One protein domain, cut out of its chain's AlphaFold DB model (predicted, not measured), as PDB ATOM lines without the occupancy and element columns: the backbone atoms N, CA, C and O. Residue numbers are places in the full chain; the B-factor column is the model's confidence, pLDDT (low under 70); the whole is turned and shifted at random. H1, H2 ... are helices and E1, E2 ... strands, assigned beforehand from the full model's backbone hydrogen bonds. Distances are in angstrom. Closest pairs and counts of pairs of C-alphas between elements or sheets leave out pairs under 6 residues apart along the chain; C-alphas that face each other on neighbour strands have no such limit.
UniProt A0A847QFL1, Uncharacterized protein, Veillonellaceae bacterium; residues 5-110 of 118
ATOM      1  N   CYS A   5      27.484   8.352  12.160       91.75
ATOM      2  CA  CYS A   5      26.069   8.716  12.136       91.75
ATOM      3  C   CYS A   5      25.898  10.234  12.242       91.75
ATOM      4  O   CYS A   5      26.309  10.846  13.230       91.75
ATOM      5  N   GLY A   6      25.265  10.818  11.227       89.81
ATOM      6  CA  GLY A   6      24.856  12.216  11.175       89.81
ATOM      7  C   GLY A   6      23.372  12.397  11.498       89.81
ATOM      8  O   GLY A   6      22.698  11.501  12.007       89.81
ATOM      9  N   LYS A   7      22.838  13.576  11.174       89.69
ATOM     10  CA  LYS A   7      21.428  13.933  11.425       89.69
ATOM     11  C   LYS A   7      20.449  13.146  10.553       89.69
ATOM     12  O   LYS A   7      19.347  12.827  10.996       89.69
ATOM     13  N   HIS A   8      20.840  12.845   9.318       90.00
ATOM     14  CA  HIS A   8      19.951  12.288   8.296       90.00
ATOM     15  C   HIS A   8      20.307  10.860   7.877       90.00
ATOM     16  O   HIS A   8      19.690  10.314   6.968       90.00
ATOM     17  N   GLY A   9      21.259  10.227   8.557       90.81
ATOM     18  CA  GLY A   9      21.629   8.846   8.293       90.81
ATOM     19  C   GLY A   9      22.971   8.466   8.899       90.81
ATOM     20  O   GLY A   9      23.587   9.241   9.627       90.81
ATOM     21  N   CYS A  10      23.431   7.271   8.570       92.38
ATOM     22  CA  CYS A  10      24.714   6.719   8.970       92.38
ATOM     23  C   CYS A  10      25.429   6.130   7.755       92.38
ATOM     24  O   CYS A  10      24.786   5.788   6.764       92.38
ATOM     25  N   TYR A  11      26.736   5.919   7.851       94.56
ATOM     26  CA  TYR A  11      27.425   4.993   6.959       94.56
ATOM     27  C   TYR A  11      28.194   3.936   7.747       94.56
ATOM     28  O   TYR A  11      28.467   4.074   8.942       94.56
ATOM     29  N   GLN A  12      28.503   2.846   7.061       95.06
ATOM     30  CA  GLN A  12      29.355   1.773   7.539       95.06
ATOM     31  C   GLN A  12      30.345   1.413   6.439       95.06
ATOM     32  O   GLN A  12      29.968   1.341   5.271       95.06
ATOM     33  N   VAL A  13      31.583   1.157   6.827       94.44
ATOM     34  CA  VAL A  13      32.661   0.748   5.944       94.44
ATOM     35  C   VAL A  13      32.886  -0.748   6.117       94.44
ATOM     36  O   VAL A  13      33.095  -1.244   7.223       94.44
ATOM     37  N   GLU A  14      32.842  -1.485   5.016       94.00
ATOM     38  CA  GLU A  14      33.251  -2.887   4.974       94.00
ATOM     39  C   GLU A  14      34.450  -3.037   4.049       94.00
ATOM     40  O   GLU A  14      34.471  -2.473   2.964       94.00
ATOM     41  N   ARG A  15      35.459  -3.790   4.484       92.50
ATOM     42  CA  ARG A  15      36.698  -3.991   3.730       92.50
ATOM     43  C   ARG A  15      36.827  -5.451   3.343       92.50
ATOM     44  O   ARG A  15      36.706  -6.314   4.213       92.50
ATOM     45  N   ASP A  16      37.115  -5.697   2.073       89.56
ATOM     46  CA  ASP A  16      37.397  -7.014   1.517       89.56
ATOM     47  C   ASP A  16      38.647  -6.952   0.632       89.56
ATOM     48  O   ASP A  16      38.628  -6.379  -0.454       89.56
ATOM     49  N   GLU A  17      39.753  -7.512   1.127       86.19
ATOM     50  CA  GLU A  17      41.080  -7.483   0.499       86.19
ATOM     51  C   GLU A  17      41.528  -6.076   0.052       86.19
ATOM     52  O   GLU A  17      42.094  -5.326   0.850       86.19
ATOM     53  N   ASN A  18      41.282  -5.735  -1.216       87.81
ATOM     54  CA  ASN A  18      41.666  -4.481  -1.872       87.81
ATOM     55  C   ASN A  18      40.468  -3.572  -2.191       87.81
ATOM     56  O   ASN A  18      40.641  -2.534  -2.834       87.81
ATOM     57  N   ILE A  19      39.267  -3.976  -1.776       92.25
ATOM     58  CA  ILE A  19      38.009  -3.283  -2.023       92.25
ATOM     59  C   ILE A  19      37.446  -2.793  -0.690       92.25
ATOM     60  O   ILE A  19      37.459  -3.494   0.324       92.25
ATOM     61  N   GLU A  20      36.932  -1.576  -0.691       94.25
ATOM     62  CA  GLU A  20      36.208  -0.986   0.421       94.25
ATOM     63  C   GLU A  20      34.806  -0.598  -0.042       94.25
ATOM     64  O   GLU A  20      34.626   0.035  -1.078       94.25
ATOM     65  N   TYR A  21      33.803  -0.990   0.733       95.00
ATOM     66  CA  TYR A  21      32.406  -0.681   0.485       95.00
ATOM     67  C   TYR A  21      31.921   0.329   1.517       95.00
ATOM     68  O   TYR A  21      31.794   0.003   2.702       95.00
ATOM     69  N   VAL A  22      31.599   1.542   1.072       95.56
ATOM     70  CA  VAL A  22      30.968   2.564   1.913       95.56
ATOM     71  C   VAL A  22      29.460   2.444   1.758       95.56
ATOM     72  O   VAL A  22      28.869   2.866   0.764       95.56
ATOM     73  N   LYS A  23      28.829   1.835   2.756       95.31
ATOM     74  CA  LYS A  23      27.393   1.562   2.804       95.31
ATOM     75  C   LYS A  23      26.683   2.686   3.545       95.31
ATOM     76  O   LYS A  23      26.877   2.836   4.749       95.31
ATOM     77  N   VAL A  24      25.849   3.453   2.857       93.50
ATOM     78  CA  VAL A  24      25.079   4.571   3.412       93.50
ATOM     79  C   VAL A  24      23.651   4.128   3.722       93.50
ATOM     80  O   VAL A  24      22.989   3.483   2.912       93.50
ATOM     81  N   TYR A  25      23.177   4.509   4.902       91.31
ATOM     82  CA  TYR A  25      21.848   4.241   5.434       91.31
ATOM     83  C   TYR A  25      21.209   5.591   5.760       91.31
ATOM     84  O   TYR A  25      21.692   6.311   6.629       91.31
ATOM     85  N   LEU A  26      20.148   5.967   5.066       89.25
ATOM     86  CA  LEU A  26      19.436   7.227   5.244       89.25
ATOM     87  C   LEU A  26      18.263   7.040   6.206       89.25
ATOM     88  O   LEU A  26      17.631   5.983   6.252       89.25
ATOM     89  N   ASN A  27      17.942   8.088   6.962       81.06
ATOM     90  CA  ASN A  27      16.779   8.130   7.855       81.06
ATOM     91  C   ASN A  27      15.449   8.264   7.089       81.06
ATOM     92  O   ASN A  27      14.388   8.281   7.709       81.06
ATOM     93  N   SER A  28      15.476   8.385   5.757       67.25
ATOM     94  CA  SER A  28      14.258   8.486   4.956       67.25
ATOM     95  C   SER A  28      13.423   7.193   4.991       67.25
ATOM     96  O   SER A  28      13.926   6.077   5.169       67.25
ATOM     97  N   VAL A  29      12.102   7.379   4.906       58.75
ATOM     98  CA  VAL A  29      11.090   6.486   5.487       58.75
ATOM     99  C   VAL A  29      10.437   5.556   4.459       58.75
ATOM    100  O   VAL A  29      10.077   5.989   3.373       58.75
ATOM    101  N   LYS A  30      10.162   4.319   4.914       51.75
ATOM    102  CA  LYS A  30       9.444   3.184   4.287       51.75
ATOM    103  C   LYS A  30      10.209   2.437   3.196       51.75
ATOM    104  O   LYS A  30       9.832   2.429   2.029       51.75
ATOM    105  N   VAL A  31      11.203   1.669   3.630       47.38
ATOM    106  CA  VAL A  31      11.635   0.494   2.869       47.38
ATOM    107  C   VAL A  31      10.591  -0.603   3.097       47.38
ATOM    108  O   VAL A  31      10.301  -0.964   4.238       47.38
ATOM    109  N   PHE A  32       9.978  -1.104   2.024       48.69
ATOM    110  CA  PHE A  32       9.312  -2.404   2.069       48.69
ATOM    111  C   PHE A  32      10.417  -3.457   2.196       48.69
ATOM    112  O   PHE A  32      11.044  -3.798   1.199       48.69
ATOM    113  N   GLU A  33      10.698  -3.941   3.404       48.81
ATOM    114  CA  GLU A  33      11.484  -5.168   3.539       48.81
ATOM    115  C   GLU A  33      10.595  -6.366   3.177       48.81
ATOM    116  O   GLU A  33       9.411  -6.419   3.519       48.81
ATOM    117  N   GLU A  34      11.173  -7.318   2.445       45.53
ATOM    118  CA  GLU A  34      10.526  -8.463   1.789       45.53
ATOM    119  C   GLU A  34       9.904  -9.495   2.761       45.53
ATOM    120  O   GLU A  34       9.517 -10.581   2.349       45.53
ATOM    121  N   ASP A  35       9.755  -9.157   4.048       47.50
ATOM    122  CA  ASP A  35       9.162 -10.007   5.097       47.50
ATOM    123  C   ASP A  35       7.657  -9.720   5.332       47.50
ATOM    124  O   ASP A  35       7.042 -10.035   6.357       47.50
ATOM    125  N   GLY A  36       7.025  -9.096   4.335       45.09
ATOM    126  CA  GLY A  36       5.612  -9.285   4.012       45.09
ATOM    127  C   GLY A  36       4.555  -8.776   4.994       45.09
ATOM    128  O   GLY A  36       3.382  -9.066   4.757       45.09
ATOM    129  N   SER A  37       4.874  -8.050   6.075       47.16
ATOM    130  CA  SER A  37       3.804  -7.760   7.051       47.16
ATOM    131  C   SER A  37       3.813  -6.476   7.878       47.16
ATOM    132  O   SER A  37       2.791  -6.244   8.514       47.16
ATOM    133  N   ASN A  38       4.802  -5.573   7.843       46.12
ATOM    134  CA  ASN A  38       4.656  -4.279   8.537       46.12
ATOM    135  C   ASN A  38       5.437  -3.137   7.875       46.12
ATOM    136  O   ASN A  38       6.614  -3.270   7.560       46.12
ATOM    137  N   LEU A  39       4.779  -1.981   7.717       49.53
ATOM    138  CA  LEU A  39       5.430  -0.706   7.404       49.53
ATOM    139  C   LEU A  39       6.189  -0.232   8.649       49.53
ATOM    140  O   LEU A  39       5.680   0.584   9.419       49.53
ATOM    141  N   SER A  40       7.378  -0.772   8.873       51.16
ATOM    142  CA  SER A  40       8.226  -0.375   9.992       51.16
ATOM    143  C   SER A  40       9.081   0.825   9.586       51.16
ATOM    144  O   SER A  40       9.764   0.814   8.563       51.16
ATOM    145  N   HIS A  41       9.011   1.900  10.370       54.81
ATOM    146  CA  HIS A  41       9.949   3.012  10.265       54.81
ATOM    147  C   HIS A  41      11.226   2.594  10.996       54.81
ATOM    148  O   HIS A  41      11.218   2.492  12.222       54.81
ATOM    149  N   PHE A  42      12.287   2.305  10.249       60.75
ATOM    150  CA  PHE A  42      13.593   1.983  10.814       60.75
ATOM    151  C   PHE A  42      14.483   3.216  10.775       60.75
ATOM    152  O   PHE A  42      14.602   3.864   9.734       60.75
ATOM    153  N   SER A  43      15.135   3.513  11.897       65.25
ATOM    154  CA  SER A  43      16.215   4.497  11.909       65.25
ATOM    155  C   SER A  43      17.418   3.966  11.114       65.25
ATOM    156  O   SER A  43      17.620   2.753  11.014       65.25
ATOM    157  N   ALA A  44      18.261   4.842  10.558       66.12
ATOM    158  CA  ALA A  44      19.442   4.418   9.793       66.12
ATOM    159  C   ALA A  44      20.397   3.497  10.579       66.12
ATOM    160  O   ALA A  44      21.081   2.656   9.995       66.12
ATOM    161  N   GLY A  45      20.437   3.634  11.909       66.00
ATOM    162  CA  GLY A  45      21.224   2.766  12.788       66.00
ATOM    163  C   GLY A  45      20.691   1.333  12.894       66.00
ATOM    164  O   GLY A  45      21.454   0.433  13.241       66.00
ATOM    165  N   GLU A  46      19.414   1.115  12.571       71.50
ATOM    166  CA  GLU A  46      18.701  -0.164  12.697       71.50
ATOM    167  C   GLU A  46      18.465  -0.857  11.347       71.50
ATOM    168  O   GLU A  46      18.212  -2.061  11.322       71.50
ATOM    169  N   LYS A  47      18.584  -0.129  10.225       75.50
ATOM    170  CA  LYS A  47      18.470  -0.688   8.869       75.50
ATOM    171  C   LYS A  47      19.556  -1.737   8.591       75.50
ATOM    172  O   LYS A  47      20.751  -1.496   8.823       75.50
ATOM    173  N   GLN A  48      19.134  -2.872   8.025       77.88
ATOM    174  CA  GLN A  48      20.040  -3.928   7.559       77.88
ATOM    175  C   GLN A  48      20.501  -3.709   6.119       77.88
ATOM    176  O   GLN A  48      21.667  -3.943   5.809       77.88
ATOM    177  N   VAL A  49      19.607  -3.223   5.257       84.62
ATOM    178  CA  VAL A  49      19.909  -2.959   3.848       84.62
ATOM    179  C   VAL A  49      20.360  -1.502   3.678       84.62
ATOM    180  O   VAL A  49      19.679  -0.603   4.181       84.62
ATOM    181  N   PRO A  50      21.506  -1.240   3.021       89.56
ATOM    182  CA  PRO A  50      21.937   0.118   2.711       89.56
ATOM    183  C   PRO A  50      21.100   0.735   1.592       89.56
ATOM    184  O   PRO A  50      20.668   0.049   0.667       89.56
ATOM    185  N   ASP A  51      20.918   2.050   1.651       90.06
ATOM    186  CA  ASP A  51      20.211   2.802   0.618       90.06
ATOM    187  C   ASP A  51      21.132   3.118  -0.575       90.06
ATOM    188  O   ASP A  51      20.686   3.120  -1.725       90.06
ATOM    189  N   VAL A  52      22.426   3.336  -0.305       92.12
ATOM    190  CA  VAL A  52      23.484   3.566  -1.305       92.12
ATOM    191  C   VAL A  52      24.743   2.809  -0.892       92.12
ATOM    192  O   VAL A  52      25.079   2.761   0.290       92.12
ATOM    193  N   VAL A  53      25.458   2.233  -1.852       95.19
ATOM    194  CA  VAL A  53      26.757   1.585  -1.642       95.19
ATOM    195  C   VAL A  53      27.758   2.177  -2.619       95.19
ATOM    196  O   VAL A  53      27.521   2.175  -3.821       95.19
ATOM    197  N   PHE A  54      28.882   2.669  -2.113       95.50
ATOM    198  CA  PHE A  54      30.023   3.045  -2.939       95.50
ATOM    199  C   PHE A  54      31.080   1.956  -2.878       95.50
ATOM    200  O   PHE A  54      31.336   1.412  -1.805       95.50
ATOM    201  N   GLU A  55      31.688   1.668  -4.020       95.44
ATOM    202  CA  GLU A  55      32.837   0.778  -4.134       95.44
ATOM    203  C   GLU A  55      34.093   1.624  -4.313       95.44
ATOM    204  O   GLU A  55      34.129   2.530  -5.153       95.44
ATOM    205  N   LEU A  56      35.106   1.336  -3.503       94.38
ATOM    206  CA  LEU A  56      36.419   1.934  -3.606       94.38
ATOM    207  C   LEU A  56      37.461   0.834  -3.782       94.38
ATOM    208  O   LEU A  56      37.427  -0.172  -3.078       94.38
ATOM    209  N   ILE A  57      38.424   1.050  -4.670       93.75
ATOM    210  CA  ILE A  57      39.538   0.127  -4.900       93.75
ATOM    211  C   ILE A  57      40.842   0.822  -4.530       93.75
ATOM    212  O   ILE A  57      41.050   1.996  -4.847       93.75
ATOM    213  N   LYS A  58      41.729   0.089  -3.859       90.62
ATOM    214  CA  LYS A  58      43.081   0.555  -3.565       90.62
ATOM    215  C   LYS A  58      43.918   0.631  -4.843       90.62
ATOM    216  O   LYS A  58      44.009  -0.353  -5.576       90.62
ATOM    217  N   GLU A  59      44.564   1.764  -5.095       88.44
ATOM    218  CA  GLU A  59      45.546   1.857  -6.181       88.44
ATOM    219  C   GLU A  59      46.782   0.994  -5.889       88.44
ATOM    220  O   GLU A  59      47.275   0.949  -4.768       88.44
ATOM    221  N   GLU A  60      47.321   0.314  -6.905       81.56
ATOM    222  CA  GLU A  60      48.459  -0.607  -6.724       81.56
ATOM    223  C   GLU A  60      49.747   0.112  -6.279       81.56
ATOM    224  O   GLU A  60      50.550  -0.450  -5.531       81.56
ATOM    225  N   ASP A  61      49.918   1.366  -6.704       81.31
ATOM    226  CA  ASP A  61      51.145   2.151  -6.517       81.31
ATOM    227  C   ASP A  61      51.018   3.258  -5.455       81.31
ATOM    228  O   ASP A  61      51.995   3.953  -5.153       81.31
ATOM    229  N   THR A  62      49.830   3.445  -4.874       76.88
ATOM    230  CA  THR A  62      49.577   4.457  -3.842       76.88
ATOM    231  C   THR A  62      48.800   3.842  -2.673       76.88
ATOM    232  O   THR A  62      48.128   2.830  -2.814       76.88
ATOM    233  N   ASP A  63      48.878   4.429  -1.475       79.81
ATOM    234  CA  ASP A  63      47.993   4.022  -0.365       79.81
ATOM    235  C   ASP A  63      46.602   4.683  -0.472       79.81
ATOM    236  O   ASP A  63      45.877   4.782   0.514       79.81
ATOM    237  N   SER A  64      46.249   5.182  -1.663       84.94
ATOM    238  CA  SER A  64      45.016   5.926  -1.912       84.94
ATOM    239  C   SER A  64      43.916   4.995  -2.409       84.94
ATOM    240  O   SER A  64      44.163   4.004  -3.101       84.94
ATOM    241  N   MET A  65      42.683   5.340  -2.051       90.69
ATOM    242  CA  MET A  65      41.480   4.648  -2.498       90.69
ATOM    243  C   MET A  65      40.819   5.465  -3.603       90.69
ATOM    244  O   MET A  65      40.621   6.669  -3.437       90.69
ATOM    245  N   LEU A  66      40.443   4.816  -4.700       92.56
ATOM    246  CA  LEU A  66      39.672   5.418  -5.785       92.56
ATOM    247  C   LEU A  66      38.229   4.954  -5.715       92.56
ATOM    248  O   LEU A  66      37.985   3.758  -5.593       92.56
ATOM    249  N   THR A  67      37.282   5.873  -5.871       91.75
ATOM    250  CA  THR A  67      35.866   5.515  -5.992       91.75
ATOM    251  C   THR A  67      35.607   4.962  -7.393       91.75
ATOM    252  O   THR A  67      35.735   5.681  -8.386       91.75
ATOM    253  N   THR A  68      35.245   3.686  -7.496       91.75
ATOM    254  CA  THR A  68      35.078   2.966  -8.772       91.75
ATOM    255  C   THR A  68      33.623   2.727  -9.137       91.75
ATOM    256  O   THR A  68      33.295   2.619 -10.321       91.75
ATOM    257  N   GLY A  69      32.737   2.677  -8.143       90.50
ATOM    258  CA  GLY A  69      31.344   2.311  -8.344       90.50
ATOM    259  C   GLY A  69      30.390   2.954  -7.348       90.50
ATOM    260  O   GLY A  69      30.762   3.342  -6.241       90.50
ATOM    261  N   MET A  70      29.130   3.046  -7.763       93.94
ATOM    262  CA  MET A  70      28.005   3.417  -6.914       93.94
ATOM    263  C   MET A  70      26.809   2.536  -7.276       93.94
ATOM    264  O   MET A  70      26.343   2.545  -8.417       93.94
ATOM    265  N   GLU A  71      26.300   1.803  -6.296       93.50
ATOM    266  CA  GLU A  71      25.058   1.043  -6.354       93.50
ATOM    267  C   GLU A  71      24.001   1.733  -5.485       93.50
ATOM    268  O   GLU A  71      24.301   2.292  -4.429       93.50
ATOM    269  N   VAL A  72      22.742   1.693  -5.919       91.31
ATOM    270  CA  VAL A  72      21.618   2.299  -5.193       91.31
ATOM    271  C   VAL A  72      20.541   1.230  -4.973       91.31
ATOM    272  O   VAL A  72      19.568   1.187  -5.729       91.31
ATOM    273  N   PRO A  73      20.695   0.333  -3.979       85.81
ATOM    274  CA  PRO A  73      19.746  -0.761  -3.758       85.81
ATOM    275  C   PRO A  73      18.325  -0.269  -3.462       85.81
ATOM    276  O   PRO A  73      17.351  -0.860  -3.923       85.81
ATOM    277  N   ALA A  74      18.199   0.853  -2.748       81.44
ATOM    278  CA  ALA A  74      16.920   1.489  -2.435       81.44
ATOM    279  C   ALA A  74      16.527   2.564  -3.466       81.44
ATOM    280  O   ALA A  74      15.942   3.592  -3.120       81.44
ATOM    281  N   PHE A  75      16.872   2.371  -4.744       75.69
ATOM    282  CA  PHE A  75      16.505   3.314  -5.801       75.69
ATOM    283  C   PHE A  75      14.985   3.544  -5.826       75.69
ATOM    284  O   PHE A  75      14.204   2.609  -5.662       75.69
ATOM    285  N   CYS A  76      14.561   4.792  -6.052       72.19
ATOM    286  CA  CYS A  76      13.167   5.249  -5.925       72.19
ATOM    287  C   CYS A  76      12.574   5.276  -4.507       72.19
ATOM    288  O   CYS A  76      11.413   5.669  -4.382       72.19
ATOM    289  N   ALA A  77      13.318   4.931  -3.453       76.31
ATOM    290  CA  ALA A  77      12.881   5.251  -2.098       76.31
ATOM    291  C   ALA A  77      12.967   6.767  -1.856       76.31
ATOM    292  O   ALA A  77      13.855   7.452  -2.379       76.31
ATOM    293  N   ASP A  78      12.028   7.288  -1.065       77.88
ATOM    294  CA  ASP A  78      11.927   8.716  -0.770       77.88
ATOM    295  C   ASP A  78      13.265   9.246  -0.233       77.88
ATOM    296  O   ASP A  78      13.882   8.636   0.641       77.88
ATOM    297  N   GLY A  79      13.753  10.367  -0.767       82.06
ATOM    298  CA  GLY A  79      15.011  10.987  -0.347       82.06
ATOM    299  C   GLY A  79      16.282  10.361  -0.938       82.06
ATOM    300  O   GLY A  79      17.290  11.055  -1.065       82.06
ATOM    301  N   VAL A  80      16.272   9.087  -1.345       88.25
ATOM    302  CA  VAL A  80      17.472   8.424  -1.895       88.25
ATOM    303  C   VAL A  80      17.887   9.066  -3.217       88.25
ATOM    304  O   VAL A  80      19.066   9.339  -3.438       88.25
ATOM    305  N   ASN A  81      16.920   9.384  -4.079       88.50
ATOM    306  CA  ASN A  81      17.186  10.033  -5.363       88.50
ATOM    307  C   ASN A  81      17.806  11.427  -5.182       88.50
ATOM    308  O   ASN A  81      18.730  11.794  -5.907       88.50
ATOM    309  N   GLU A  82      17.328  12.203  -4.211       89.94
ATOM    310  CA  GLU A  82      17.853  13.527  -3.881       89.94
ATOM    311  C   GLU A  82      19.265  13.448  -3.296       89.94
ATOM    312  O   GLU A  82      20.112  14.284  -3.630       89.94
ATOM    313  N   PHE A  83      19.535  12.441  -2.460       91.75
ATOM    314  CA  PHE A  83      20.871  12.181  -1.928       91.75
ATOM    315  C   PHE A  83      21.852  11.844  -3.054       91.75
ATOM    316  O   PHE A  83      22.878  12.508  -3.204       91.75
ATOM    317  N   VAL A  84      21.500  10.881  -3.912       91.25
ATOM    318  CA  VAL A  84      22.320  10.472  -5.063       91.25
ATOM    319  C   VAL A  84      22.541  11.643  -6.019       91.25
ATOM    320  O   VAL A  84      23.664  11.890  -6.447       91.25
ATOM    321  N   ALA A  85      21.502  12.427  -6.313       90.88
ATOM    322  CA  ALA A  85      21.636  13.616  -7.148       90.88
ATOM    323  C   ALA A  85      22.583  14.663  -6.536       90.88
ATOM    324  O   ALA A  85      23.246  15.388  -7.277       90.88
ATOM    325  N   SER A  86      22.648  14.759  -5.208       91.69
ATOM    326  CA  SER A  86      23.551  15.682  -4.512       91.69
ATOM    327  C   SER A  86      24.998  15.195  -4.550       91.69
ATOM    328  O   SER A  86      25.886  15.994  -4.825       91.69
ATOM    329  N   ILE A  87      25.225  13.888  -4.397       90.44
ATOM    330  CA  ILE A  87      26.538  13.259  -4.601       90.44
ATOM    331  C   ILE A  87      27.033  13.478  -6.039       90.44
ATOM    332  O   ILE A  87      28.140  13.961  -6.249       90.44
ATOM    333  N   VAL A  88      26.202  13.180  -7.045       87.94
ATOM    334  CA  VAL A  88      26.594  13.257  -8.466       87.94
ATOM    335  C   VAL A  88      26.885  14.692  -8.913       87.94
ATOM    336  O   VAL A  88      27.749  14.904  -9.759       87.94
ATOM    337  N   LYS A  89      26.210  15.699  -8.345       88.19
ATOM    338  CA  LYS A  89      26.524  17.117  -8.617       88.19
ATOM    339  C   LYS A  89      27.930  17.514  -8.177       88.19
ATOM    340  O   LYS A  89      28.471  18.479  -8.707       88.19
ATOM    341  N   GLU A  90      28.490  16.793  -7.216       85.12
ATOM    342  CA  GLU A  90      29.828  17.009  -6.681       85.12
ATOM    343  C   GLU A  90      30.772  15.866  -7.080       85.12
ATOM    344  O   GLU A  90      31.721  15.568  -6.360       85.12
ATOM    345  N   SER A  91      30.536  15.246  -8.249       77.19
ATOM    346  CA  SER A  91      31.308  14.103  -8.764       77.19
ATOM    347  C   SER A  91      32.819  14.332  -8.761       77.19
ATOM    348  O   SER A  91      33.585  13.417  -8.476       77.19
ATOM    349  N   ASP A  92      33.249  15.565  -9.029       79.62
ATOM    350  CA  ASP A  92      34.666  15.939  -9.079       79.62
ATOM    351  C   ASP A  92      35.346  15.887  -7.700       79.62
ATOM    352  O   ASP A  92      36.569  15.859  -7.622       79.62
ATOM    353  N   LYS A  93      34.568  15.893  -6.610       79.25
ATOM    354  CA  LYS A  93      35.071  15.838  -5.229       79.25
ATOM    355  C   LYS A  93      35.088  14.434  -4.641       79.25
ATOM    356  O   LYS A  93      35.589  14.271  -3.540       79.25
ATOM    357  N   ILE A  94      34.521  13.446  -5.328       86.38
ATOM    358  CA  ILE A  94      34.391  12.075  -4.814       86.38
ATOM    359  C   ILE A  94      35.246  11.072  -5.596       86.38
ATOM    360  O   ILE A  94      35.025   9.868  -5.497       86.38
ATOM    361  N   SER A  95      36.194  11.555  -6.406       85.25
ATOM    362  CA  SER A  95      37.080  10.709  -7.215       85.25
ATOM    363  C   SER A  95      37.994   9.816  -6.374       85.25
ATOM    364  O   SER A  95      38.378   8.739  -6.822       85.25
ATOM    365  N   ASP A  96      38.318  10.252  -5.160       88.69
ATOM    366  CA  ASP A  96      39.069   9.485  -4.173       88.69
ATOM    367  C   ASP A  96      38.228   9.230  -2.914       88.69
ATOM    368  O   ASP A  96      37.178   9.843  -2.690       88.69
ATOM    369  N   GLY A  97      38.691   8.281  -2.100       89.00
ATOM    370  CA  GLY A  97      37.983   7.864  -0.900       89.00
ATOM    371  C   GLY A  97      37.850   8.966   0.143       89.00
ATOM    372  O   GLY A  97      36.789   9.096   0.745       89.00
ATOM    373  N   GLU A  98      38.880   9.793   0.345       91.00
ATOM    374  CA  GLU A  98      38.827  10.880   1.332       91.00
ATOM    375  C   GLU A  98      37.746  11.903   0.965       91.00
ATOM    376  O   GLU A  98      36.921  12.273   1.805       91.00
ATOM    377  N   GLY A  99      37.707  12.311  -0.301       91.56
ATOM    378  CA  GLY A  99      36.702  13.210  -0.838       91.56
ATOM    379  C   GLY A  99      35.292  12.624  -0.760       91.56
ATOM    380  O   GLY A  99      34.356  13.318  -0.351       91.56
ATOM    381  N   LEU A 100      35.137  11.323  -1.039       93.19
ATOM    382  CA  LEU A 100      33.871  10.617  -0.838       93.19
ATOM    383  C   LEU A 100      33.423  10.656   0.630       93.19
ATOM    384  O   LEU A 100      32.279  11.025   0.897       93.19
ATOM    385  N   TYR A 101      34.301  10.311   1.577       93.88
ATOM    386  CA  TYR A 101      33.982  10.329   3.008       93.88
ATOM    387  C   TYR A 101      33.528  11.709   3.466       93.88
ATOM    388  O   TYR A 101      32.455  11.845   4.057       93.88
ATOM    389  N   GLN A 102      34.301  12.745   3.135       94.25
ATOM    390  CA  GLN A 102      33.965  14.119   3.489       94.25
ATOM    391  C   GLN A 102      32.611  14.533   2.907       94.25
ATOM    392  O   GLN A 102      31.803  15.142   3.608       94.25
ATOM    393  N   GLN A 103      32.337  14.183   1.649       94.06
ATOM    394  CA  GLN A 103      31.080  14.538   1.003       94.06
ATOM    395  C   GLN A 103      29.889  13.803   1.627       94.06
ATOM    396  O   GLN A 103      28.865  14.424   1.921       94.06
ATOM    397  N   VAL A 104      30.011  12.496   1.869       94.31
ATOM    398  CA  VAL A 104      28.965  11.702   2.527       94.31
ATOM    399  C   VAL A 104      28.688  12.255   3.925       94.31
ATOM    400  O   VAL A 104      27.532  12.502   4.264       94.31
ATOM    401  N   GLU A 105      29.717  12.536   4.722       95.12
ATOM    402  CA  GLU A 105      29.559  13.123   6.058       95.12
ATOM    403  C   GLU A 105      28.887  14.495   6.027       95.12
ATOM    404  O   GLU A 105      28.017  14.777   6.858       95.12
ATOM    405  N   GLN A 106      29.248  15.351   5.068       94.12
ATOM    406  CA  GLN A 106      28.609  16.654   4.893       94.12
ATOM    407  C   GLN A 106      27.122  16.505   4.576       94.12
ATOM    408  O   GLN A 106      26.295  17.135   5.237       94.12
ATOM    409  N   LEU A 107      26.761  15.636   3.629       93.00
ATOM    410  CA  LEU A 107      25.367  15.413   3.245       93.00
ATOM    411  C   LEU A 107      24.548  14.776   4.374       93.00
ATOM    412  O   LEU A 107      23.391  15.143   4.575       93.00
ATOM    413  N   LEU A 108      25.132  13.861   5.151       93.00
ATOM    414  CA  LEU A 108      24.468  13.253   6.310       93.00
ATOM    415  C   LEU A 108      24.249  14.247   7.466       93.00
ATOM    416  O   LEU A 108      23.353  14.044   8.289       93.00
ATOM    417  N   ASN A 109      25.038  15.322   7.534       93.88
ATOM    418  CA  ASN A 109      24.930  16.378   8.546       93.88
ATOM    419  C   ASN A 109      24.210  17.647   8.071       93.88
ATOM    420  O   ASN A 109      23.963  18.538   8.895       93.88
ATOM    421  N   GLN A 110      23.907  17.744   6.776       90.75
ATOM    422  CA  GLN A 110      23.322  18.928   6.159       90.75
ATOM    423  C   GLN A 110      21.986  19.278   6.816       90.75
ATOM    424  O   GLN A 110      21.090  18.449   6.891       90.75
TER     425      GLN A 110
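This is residues 5 to 110 of the 118 residues of an uncharacterized protein of Veillonellaceae bacterium (UniProt A0A847QFL1). One strongly twisted wall of four antiparallel strands has two helices, H1 and H2, over one of its faces, while the other face has no named helix on it. H2 runs along the strands, and H1 packs on the sheet with its residues 80 to 84 and on H2 at a steep tilt. The length comes partly from links: residues 27 to 51 loop away at one end of the sheet, and the turn between E3 and E4 lies at the other. The printed part has 106 residues, with four named strands and then two named helices in the order E1 E2 E3 E4 H1 H2; the sheet's order is E1 - E2 - E3 - E4, and the class is mixed, with helices holding 23 and strands 30 of the 53 residues in named elements. It is compact, with a radius of gyration of the C-alphas of 14.2 A, yet elongated in outline, spanning 50 by 28 by 21 A.

Begin at the sheet, with E1 at residues 9 to 16, E2 at 19 to 26, E3 at 52 to 58 and E4 at 65 to 71. They form a meander, each strand the antiparallel neighbour of the one before, and each neighbour pair is a hairpin. Between E1 and E2 the directions stand at 163 degrees, C-alphas 9 and 26 face each other at 4.1 A, and N 12 and O 23 are within hydrogen-bond range at 2.8 A. Between E2 and E3 the angle is 159 degrees, C-alphas 23 and 53 face each other at 4.5 A, and N 22 and O 54 are 2.9 A apart. Between E3 and E4 it is 151 degrees; look for C-alphas 56 and 67, which face each other at 4.3 A, and for N 55 and O 69 at 2.9 A. The edge strands E1 and E4 are apart. Now go to H2, residues 97 to 109, which is on the sheet at a height over the sheet of 8.8 A. It lies over E2, where 11 of its 13 C-alphas fall, and only just not over E1, where 2 fall. On the local plane it stands at 7 degrees to E2, along the strands. The closest C-alphas of H2 and E4 are those of Gly 97 and Met 65, 5.0 A apart. H1, residues 80 to 89, is on the sheet with residues 80 to 84; its closest C-alpha to E2 is Val 80, 7.5 A from that of Leu 26. Together H1 and H2 on one face of the sheet make two layers, one of helices and one of strands. H1 and H2 touch, H2 with residues 103 to 107 alone, at a steep tilt of 48 degrees, opposite ways; their closest C-alphas, of Ile 87 and Gln 103, are 7.3 A apart. In both helices every O i to N i+4 pair is within hydrogen-bond range.

Find C-alpha 9 at (21.629, 8.846, 8.293), where E1 begins; from there it runs 23.4 A to residue 16. E2 covers 22.5 A from residue 19 to 26, E3 20.0 A from 52 to 58, and E4 17.2 A from 65 to 71. H1 begins at C-alpha 80, (17.472, 8.424, -1.895), and runs 14.2 A to residue 89. H2 runs 18.2 A from residue 97 and ends at C-alpha 109, (24.930, 16.378, 8.546).

The two C-alphas farthest apart are those of Ser 37 and Asp 61, at 50.2 A. The printed part has no cut. The link from E2 to E3 is long, with 25 residues; that from E1 to E2 is tight, and the others are short. The mean pLDDT of the printed part is 82.8, and the model's confidence is low, under 70, at residues 28 to 45.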